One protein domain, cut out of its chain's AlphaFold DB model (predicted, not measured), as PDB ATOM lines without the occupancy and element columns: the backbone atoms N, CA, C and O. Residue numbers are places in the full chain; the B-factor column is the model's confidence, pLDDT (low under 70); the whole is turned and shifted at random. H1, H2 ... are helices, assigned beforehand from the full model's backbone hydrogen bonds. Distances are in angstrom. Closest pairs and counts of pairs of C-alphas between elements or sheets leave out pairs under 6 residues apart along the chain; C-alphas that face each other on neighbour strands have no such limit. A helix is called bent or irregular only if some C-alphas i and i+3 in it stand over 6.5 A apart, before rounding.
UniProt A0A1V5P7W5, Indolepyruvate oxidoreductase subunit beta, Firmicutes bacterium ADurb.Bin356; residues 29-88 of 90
ATOM      1  N   ASP A  29       5.820  22.877 -17.304       95.62
ATOM      2  CA  ASP A  29       7.064  23.487 -16.835       95.62
ATOM      3  C   ASP A  29       8.189  23.242 -17.857       95.62
ATOM      4  O   ASP A  29       9.039  22.355 -17.720       95.62
ATOM      5  N   ALA A  30       8.160  24.019 -18.942       96.69
ATOM      6  CA  ALA A  30       9.133  23.903 -20.023       96.69
ATOM      7  C   ALA A  30      10.559  24.257 -19.569       96.69
ATOM      8  O   ALA A  30      11.523  23.675 -20.070       96.69
ATOM      9  N   ILE A  31      10.702  25.185 -18.616       96.81
ATOM     10  CA  ILE A  31      12.002  25.593 -18.075       96.81
ATOM     11  C   ILE A  31      12.610  24.442 -17.274       96.81
ATOM     12  O   ILE A  31      13.731  24.036 -17.583       96.81
ATOM     13  N   GLY A  32      11.870  23.852 -16.332       97.38
ATOM     14  CA  GLY A  32      12.369  22.736 -15.529       97.38
ATOM     15  C   GLY A  32      12.721  21.503 -16.368       97.38
ATOM     16  O   GLY A  32      13.706  20.810 -16.096       97.38
ATOM     17  N   LEU A  33      11.979  21.224 -17.445       96.50
ATOM     18  CA  LEU A  33      12.334  20.155 -18.390       96.50
ATOM     19  C   LEU A  33      13.588  20.478 -19.214       96.50
ATOM     20  O   LEU A  33      14.421  19.594 -19.450       96.50
ATOM     21  N   ALA A  34      13.758  21.732 -19.627       96.88
ATOM     22  CA  ALA A  34      14.942  22.175 -20.353       96.88
ATOM     23  C   ALA A  34      16.199  22.136 -19.467       96.88
ATOM     24  O   ALA A  34      17.250  21.654 -19.891       96.88
ATOM     25  N   GLU A  35      16.085  22.529 -18.197       97.19
ATOM     26  CA  GLU A  35      17.159  22.403 -17.208       97.19
ATOM     27  C   GLU A  35      17.594  20.950 -17.022       97.19
ATOM     28  O   GLU A  35      18.787  20.655 -17.080       97.19
ATOM     29  N   LYS A  36      16.640  20.013 -16.944       95.50
ATOM     30  CA  LYS A  36      16.918  18.564 -16.929       95.50
ATOM     31  C   LYS A  36      17.568  18.040 -18.215       95.50
ATOM     32  O   LYS A  36      17.959  16.874 -18.257       95.50
ATOM     33  N   SER A  37      17.616  18.844 -19.276       93.19
ATOM     34  CA  SER A  37      18.325  18.538 -20.529       93.19
ATOM     35  C   SER A  37      19.728  19.152 -20.564       93.19
ATOM     36  O   SER A  37      20.524  18.795 -21.424       93.19
ATOM     37  N   GLY A  38      20.047  20.051 -19.627       93.19
ATOM     38  CA  GLY A  38      21.350  20.702 -19.488       93.19
ATOM     39  C   GLY A  38      21.331  22.220 -19.686       93.19
ATOM     40  O   GLY A  38      22.346  22.871 -19.442       93.19
ATOM     41  N   THR A  39      20.214  22.823 -20.113       93.81
ATOM     42  CA  THR A  39      20.094  24.290 -20.185       93.81
ATOM     43  C   THR A  39      18.644  24.762 -20.194       93.81
ATOM     44  O   THR A  39      17.846  24.327 -21.017       93.81
ATOM     45  N   SER A  40      18.320  25.757 -19.366       95.25
ATOM     46  CA  SER A  40      17.018  26.440 -19.392       95.25
ATOM     47  C   SER A  40      16.726  27.144 -20.725       95.25
ATOM     48  O   SER A  40      15.571  27.379 -21.074       95.25
ATOM     49  N   ARG A  41      17.763  27.437 -21.527       94.50
ATOM     50  CA  ARG A  41      17.622  28.102 -22.834       94.50
ATOM     51  C   ARG A  41      16.880  27.261 -23.875       94.50
ATOM     52  O   ARG A  41      16.428  27.829 -24.861       94.50
ATOM     53  N   ALA A  42      16.752  25.949 -23.664       96.81
ATOM     54  CA  ALA A  42      16.058  25.036 -24.574       96.81
ATOM     55  C   ALA A  42      14.553  24.888 -24.265       96.81
ATOM     56  O   ALA A  42      13.897  24.012 -24.825       96.81
ATOM     57  N   ALA A  43      13.981  25.730 -23.392       97.25
ATOM     58  CA  ALA A  43      12.557  25.683 -23.039       97.25
ATOM     59  C   ALA A  43      11.633  25.817 -24.262       97.25
ATOM     60  O   ALA A  43      10.594  25.164 -24.337       97.25
ATOM     61  N   ASN A  44      12.031  26.604 -25.264       96.38
ATOM     62  CA  ASN A  44      11.307  26.687 -26.532       96.38
ATOM     63  C   ASN A  44      11.266  25.345 -27.277       96.38
ATOM     64  O   ASN A  44      10.228  24.990 -27.822       96.38
ATOM     65  N   VAL A  45      12.357  24.580 -27.265       97.69
ATOM     66  CA  VAL A  45      12.432  23.275 -27.930       97.69
ATOM     67  C   VAL A  45      11.641  22.207 -27.175       97.69
ATOM     68  O   VAL A  45      11.003  21.373 -27.812       97.69
ATOM     69  N   VAL A  46      11.565  22.287 -25.840       98.06
ATOM     70  CA  VAL A  46      10.616  21.471 -25.058       98.06
ATOM     71  C   VAL A  46       9.180  21.725 -25.526       98.06
ATOM     72  O   VAL A  46       8.447  20.778 -25.804       98.06
ATOM     73  N   MET A  47       8.775  22.991 -25.668       97.25
ATOM     74  CA  MET A  47       7.426  23.329 -26.144       97.25
ATOM     75  C   MET A  47       7.159  22.813 -27.568       97.25
ATOM     76  O   MET A  47       6.047  22.367 -27.851       97.25
ATOM     77  N   LEU A  48       8.167  22.815 -28.451       97.06
ATOM     78  CA  LEU A  48       8.050  22.211 -29.785       97.06
ATOM     79  C   LEU A  48       7.823  20.696 -29.716       97.06
ATOM     80  O   LEU A  48       6.991  20.185 -30.461       97.06
ATOM     81  N   GLY A  49       8.496  19.993 -28.799       97.25
ATOM     82  CA  GLY A  49       8.271  18.564 -28.570       97.25
ATOM     83  C   GLY A  49       6.823  18.254 -28.185       97.25
ATOM     84  O   GLY A  49       6.211  17.350 -28.746       97.25
ATOM     85  N   VAL A  50       6.229  19.058 -27.299       96.69
ATOM     86  CA  VAL A  50       4.808  18.920 -26.930       96.69
ATOM     87  C   VAL A  50       3.906  19.147 -28.144       96.69
ATOM     88  O   VAL A  50       2.995  18.357 -28.409       96.69
ATOM     89  N   LEU A  51       4.173  20.221 -28.895       95.38
ATOM     90  CA  LEU A  51       3.389  20.636 -30.058       95.38
ATOM     91  C   LEU A  51       3.429  19.615 -31.202       95.38
ATOM     92  O   LEU A  51       2.442  19.492 -31.926       95.38
ATOM     93  N   ALA A  52       4.529  18.876 -31.359       96.19
ATOM     94  CA  ALA A  52       4.742  17.944 -32.464       96.19
ATOM     95  C   ALA A  52       3.611  16.912 -32.625       96.19
ATOM     96  O   ALA A  52       3.262  16.580 -33.751       96.19
ATOM     97  N   HIS A  53       2.957  16.487 -31.538       92.00
ATOM     98  CA  HIS A  53       1.796  15.582 -31.593       92.00
ATOM     99  C   HIS A  53       0.566  16.161 -32.299       92.00
ATOM    100  O   HIS A  53      -0.351  15.424 -32.651       92.00
ATOM    101  N   SER A  54       0.497  17.485 -32.423       92.19
ATOM    102  CA  SER A  54      -0.646  18.200 -32.996       92.19
ATOM    103  C   SER A  54      -0.390  18.657 -34.433       92.19
ATOM    104  O   SER A  54      -1.271  19.266 -35.036       92.19
ATOM    105  N   LEU A  55       0.803  18.397 -34.979       94.00
ATOM    106  CA  LEU A  55       1.199  18.810 -36.322       94.00
ATOM    107  C   LEU A  55       1.491  17.588 -37.205       94.00
ATOM    108  O   LEU A  55       1.965  16.572 -36.706       94.00
ATOM    109  N   PRO A  56       1.238  17.666 -38.524       95.94
ATOM    110  CA  PRO A  56       1.379  16.537 -39.441       95.94
ATOM    111  C   PRO A  56       2.833  16.348 -39.910       95.94
ATOM    112  O   PRO A  56       3.092  16.216 -41.103       95.94
ATOM    113  N   PHE A  57       3.788  16.372 -38.979       96.25
ATOM    114  CA  PHE A  57       5.212  16.182 -39.260       96.25
ATOM    115  C   PHE A  57       5.725  14.941 -38.545       96.25
ATOM    116  O   PHE A  57       5.312  14.650 -37.420       96.25
ATOM    117  N   SER A  58       6.631  14.209 -39.188       96.81
ATOM    118  CA  SER A  58       7.239  13.044 -38.558       96.81
ATOM    119  C   SER A  58       8.231  13.467 -37.474       96.81
ATOM    120  O   SER A  58       8.772  14.574 -37.486       96.81
ATOM    121  N   HIS A  59       8.512  12.560 -36.539       96.31
ATOM    122  CA  HIS A  59       9.571  12.757 -35.546       96.31
ATOM    123  C   HIS A  59      10.935  13.034 -36.207       96.31
ATOM    124  O   HIS A  59      11.667  13.927 -35.785       96.31
ATOM    125  N   GLU A  60      11.231  12.345 -37.312       97.38
ATOM    126  CA  GLU A  60      12.471  12.522 -38.070       97.38
ATOM    127  C   GLU A  60      12.592  13.929 -38.678       97.38
ATOM    128  O   GLU A  60      13.678  14.514 -38.661       97.38
ATOM    129  N   ASP A  61      11.486  14.510 -39.158       97.75
ATOM    130  CA  ASP A  61      11.470  15.884 -39.678       97.75
ATOM    131  C   ASP A  61      11.845  16.894 -38.587       97.75
ATOM    132  O   ASP A  61      12.628  17.816 -38.830       97.75
ATOM    133  N   TRP A  62      11.354  16.692 -37.360       97.62
ATOM    134  CA  TRP A  62      11.724  17.521 -36.212       97.62
ATOM    135  C   TRP A  62      13.202  17.383 -35.849       97.62
ATOM    136  O   TRP A  62      13.873  18.395 -35.634       97.62
ATOM    137  N   MET A  63      13.729  16.155 -35.820       97.88
ATOM    138  CA  MET A  63      15.148  15.913 -35.536       97.88
ATOM    139  C   MET A  63      16.050  16.610 -36.554       97.88
ATOM    140  O   MET A  63      16.975  17.330 -36.170       97.88
ATOM    141  N   LYS A  64      15.731  16.480 -37.848       97.94
ATOM    142  CA  LYS A  64      16.445  17.172 -38.928       97.94
ATOM    143  C   LYS A  64      16.353  18.689 -38.789       97.94
ATOM    144  O   LYS A  64      17.357  19.384 -38.929       97.94
ATOM    145  N   ALA A  65      15.172  19.224 -38.478       97.50
ATOM    146  CA  ALA A  65      14.995  20.661 -38.291       97.50
ATOM    147  C   ALA A  65      15.861  21.206 -37.142       97.50
ATOM    148  O   ALA A  65      16.446  22.283 -37.276       97.50
ATOM    149  N   ILE A  66      15.992  20.463 -36.039       97.19
ATOM    150  CA  ILE A  66      16.869  20.833 -34.922       97.19
ATOM    151  C   ILE A  66      18.332  20.857 -35.375       97.19
ATOM    152  O   ILE A  66      19.026  21.839 -35.121       97.19
ATOM    153  N   GLU A  67      18.800  19.828 -36.083       97.06
ATOM    154  CA  GLU A  67      20.181  19.764 -36.581       97.06
ATOM    155  C   GLU A  67      20.529  20.909 -37.540       97.06
ATOM    156  O   GLU A  67      21.636  21.443 -37.482       97.06
ATOM    157  N   LEU A  68      19.581  21.319 -38.389       97.50
ATOM    158  CA  LEU A  68      19.786  22.382 -39.376       97.50
ATOM    159  C   LEU A  68      19.790  23.793 -38.769       97.50
ATOM    160  O   LEU A  68      20.456  24.683 -39.295       97.50
ATOM    161  N   ASN A  69      19.039  24.019 -37.688       96.38
ATOM    162  CA  ASN A  69      18.823  25.363 -37.136       96.38
ATOM    163  C   ASN A  69      19.607  25.634 -35.845       96.38
ATOM    164  O   ASN A  69      19.783  26.790 -35.449       96.38
ATOM    165  N   VAL A  70      20.084  24.591 -35.166       95.31
ATOM    166  CA  VAL A  70      20.825  24.719 -33.911       95.31
ATOM    167  C   VAL A  70      22.325  24.662 -34.179       95.31
ATOM    168  O   VAL A  70      22.822  23.842 -34.943       95.31
ATOM    169  N   LYS A  71      23.092  25.531 -33.508       94.88
ATOM    170  CA  LYS A  71      24.559  25.507 -33.607       94.88
ATOM    171  C   LYS A  71      25.085  24.124 -33.189       94.88
ATOM    172  O   LYS A  71      24.640  23.641 -32.147       94.88
ATOM    173  N   PRO A  72      26.105  23.558 -33.864       95.69
ATOM    174  CA  PRO A  72      26.574  22.188 -33.623       95.69
ATOM    175  C   PRO A  72      26.805  21.829 -32.149       95.69
ATOM    176  O   PRO A  72      26.383  20.777 -31.683       95.69
ATOM    177  N   LYS A  73      27.380  22.756 -31.371       96.00
ATOM    178  CA  LYS A  73      27.640  22.587 -29.929       96.00
ATOM    179  C   LYS A  73      26.381  22.345 -29.078       96.00
ATOM    180  O   LYS A  73      26.493  21.834 -27.969       96.00
ATOM    181  N   PHE A  74      25.204  22.749 -29.551       96.06
ATOM    182  CA  PHE A  74      23.953  22.689 -28.797       96.06
ATOM    183  C   PHE A  74      22.932  21.707 -29.386       96.06
ATOM    184  O   PHE A  74      21.821  21.638 -28.869       96.06
ATOM    185  N   ILE A  75      23.272  20.952 -30.434       97.06
ATOM    186  CA  ILE A  75      22.324  20.029 -31.078       97.06
ATOM    187  C   ILE A  75      21.815  18.989 -30.073       97.06
ATOM    188  O   ILE A  75      20.609  18.883 -29.872       97.06
ATOM    189  N   GLU A  76      22.712  18.303 -29.363       97.38
ATOM    190  CA  GLU A  76      22.336  17.204 -28.459       97.38
ATOM    191  C   GLU A  76      21.453  17.647 -27.284       97.38
ATOM    192  O   GLU A  76      20.482  16.971 -26.935       97.38
ATOM    193  N   VAL A  77      21.722  18.825 -26.707       97.44
ATOM    194  CA  VAL A  77      20.871  19.371 -25.637       97.44
ATOM    195  C   VAL A  77      19.484  19.752 -26.156       97.44
ATOM    196  O   VAL A  77      18.496  19.525 -25.463       97.44
ATOM    197  N   ASN A  78      19.385  20.281 -27.379       98.12
ATOM    198  CA  ASN A  78      18.094  20.632 -27.971       98.12
ATOM    199  C   ASN A  78      17.314  19.387 -28.411       98.12
ATOM    200  O   ASN A  78      16.113  19.339 -28.172       98.12
ATOM    201  N   LYS A  79      17.971  18.352 -28.948       98.00
ATOM    202  CA  LYS A  79      17.331  17.050 -29.199       98.00
ATOM    203  C   LYS A  79      16.775  16.456 -27.911       98.00
ATOM    204  O   LYS A  79      15.599  16.127 -27.845       98.00
ATOM    205  N   THR A  80      17.575  16.419 -26.846       98.00
ATOM    206  CA  THR A  80      17.122  15.910 -25.540       98.00
ATOM    207  C   THR A  80      15.948  16.721 -24.984       98.00
ATOM    208  O   THR A  80      14.999  16.151 -24.446       98.00
ATOM    209  N   ALA A  81      15.983  18.048 -25.127       98.06
ATOM    210  CA  ALA A  81      14.881  18.916 -24.728       98.06
ATOM    211  C   ALA A  81      13.608  18.638 -25.542       98.06
ATOM    212  O   ALA A  81      12.526  18.543 -24.961       98.06
ATOM    213  N   PHE A  82      13.743  18.449 -26.859       98.25
ATOM    214  CA  PHE A  82      12.636  18.060 -27.726       98.25
ATOM    215  C   PHE A  82      12.036  16.734 -27.271       98.25
ATOM    216  O   PHE A  82      10.835  16.679 -27.046       98.25
ATOM    217  N   GLU A  83      12.856  15.702 -27.047       98.00
ATOM    218  CA  GLU A  83      12.381  14.386 -26.601       98.00
ATOM    219  C   GLU A  83      11.641  14.452 -25.267       98.00
ATOM    220  O   GLU A  83      10.615  13.803 -25.096       98.00
ATOM    221  N   LYS A  84      12.106  15.264 -24.309       97.00
ATOM    222  CA  LYS A  84      11.379  15.448 -23.042       97.00
ATOM    223  C   LYS A  84      10.016  16.101 -23.253       97.00
ATOM    224  O   LYS A  84       9.066  15.729 -22.571       97.00
ATOM    225  N   GLY A  85       9.925  17.059 -24.176       96.94
ATOM    226  CA  GLY A  85       8.653  17.647 -24.590       96.94
ATOM    227  C   GLY A  85       7.766  16.654 -25.343       96.94
ATOM    228  O   GLY A  85       6.569  16.590 -25.100       96.94
ATOM    229  N   TYR A  86       8.350  15.836 -26.215       96.81
ATOM    230  CA  TYR A  86       7.651  14.822 -27.004       96.81
ATOM    231  C   TYR A  86       7.169  13.641 -26.146       96.81
ATOM    232  O   TYR A  86       6.127  13.052 -26.386       96.81
ATOM    233  N   ALA A  87       7.878  13.303 -25.074       95.75
ATOM    234  CA  ALA A  87       7.423  12.309 -24.109       95.75
ATOM    235  C   ALA A  87       6.378  12.864 -23.122       95.75
ATOM    236  O   ALA A  87       5.781  12.094 -22.362       95.75
ATOM    237  N   PHE A  88       6.163  14.186 -23.095       93.94
ATOM    238  CA  PHE A  88       5.208  14.815 -22.193       93.94
ATOM    239  C   PHE A  88       3.777  14.512 -22.635       93.94
ATOM    240  O   PHE A  88       3.346  14.867 -23.733       93.94
TER     241      PHE A  88
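What this domain is: This is residues 29 to 88 of the 90 residues of the protein "Indolepyruvate oxidoreductase subunit beta" of Firmicutes bacterium ADurb.Bin356 (UniProt A0A1V5P7W5). A flat little slab of four helices is built on the longest one, H4, which touches the other three: H3 folds back beside its earlier part as a helical hairpin, opening from their tight link like a narrow V, while H2 packs across H4 at a steep angle, closest near the last residues of H4. The short H1 packs on H2 and on the later part of H4, well away from H3, and the link from H2 to H3, residues 53 to 58, runs from the end of H2 to the open end of the V. The printed part has 60 residues with four named helices, in the order H1, H2, H3, H4, and no named strand; its class is all helix, and its helices are mostly crossed. It is compact, with a radius of gyration of the C-alphas of 10.3 A, and spans 28 by 25 by 13 A.

Where its parts are: H4, residues 72 to 86, is the longest helix with 15 residues; it runs 21.4 A from C-alpha 72 at (26.574, 22.188, -33.623) to C-alpha 86 at (7.651, 14.822, -27.004). H4 is irregular: C-alphas 73 and 76 are 7.7 A apart. Before it, H3 holds residues 59 to 69 and measures 15.7 A from first to last C-alpha. H2, residues 40 to 52, measures 19.8 A from first to last C-alpha, and it too is irregular, with C-alphas 41 and 44 at 7.5 A. H1, residues 30 to 35, begins at C-alpha 30 at (9.133, 23.903, -20.023) and is 8.6 A long from first to last C-alpha.

How they stand to each other: H4 is the hub and touches H1, H2 and H3. H4 and H2 touch with 30 pairs of C-alphas within 8 A, and their closest C-alphas are those of Gly 49 and Gly 85, 4.1 A apart. These two run the same way at a steep tilt of 49 degrees, with centres 8.6 A apart. H3 and H4 form a helical hairpin, opposite ways at a shallow tilt of 32 degrees. They touch with the C-alphas of Glu 67 and Ile 75 closest, at 5.9 A, and H4 touches H3 with residues 75 to 79 alone. H1 touches H4 at residues 81 to 85 of H4 alone; the closest C-alphas are those of Ala 34 and Ala 81, 5.5 A apart, and the two run opposite ways at a steep tilt of 48 degrees. H1 also touches H2, opposite ways at a steep tilt of 51 degrees, with the C-alphas of Ala 34 and Ser 40 closest at 4.8 A. H2 and H3 are close but not clearly touching: their closest C-alphas, of Ala 52 and His 59, are 7.7 A apart. Their tilt of 35.0 degrees is only just steep, and they run opposite ways. H1 and H3 are apart. In H1 and H3 every O i to N i+4 pair is within hydrogen-bond range; in H2 it is 7 of 9 and in H4 9 of 11.

The domain as a whole: The two C-alphas farthest apart are those of Ser 54 and Lys 73, at 28.8 A, while those of Asp 29 and Phe 88, the first and last printed, are 10.4 A apart. The printed part has no cut. The links from H1 to H2 and from H3 to H4 are tight, with 4 and 2 residues, and the link from H2 to H3 is short, with 6; there is no long link. The mean pLDDT of the printed part of this model is 96.4, and no printed residue is under 70.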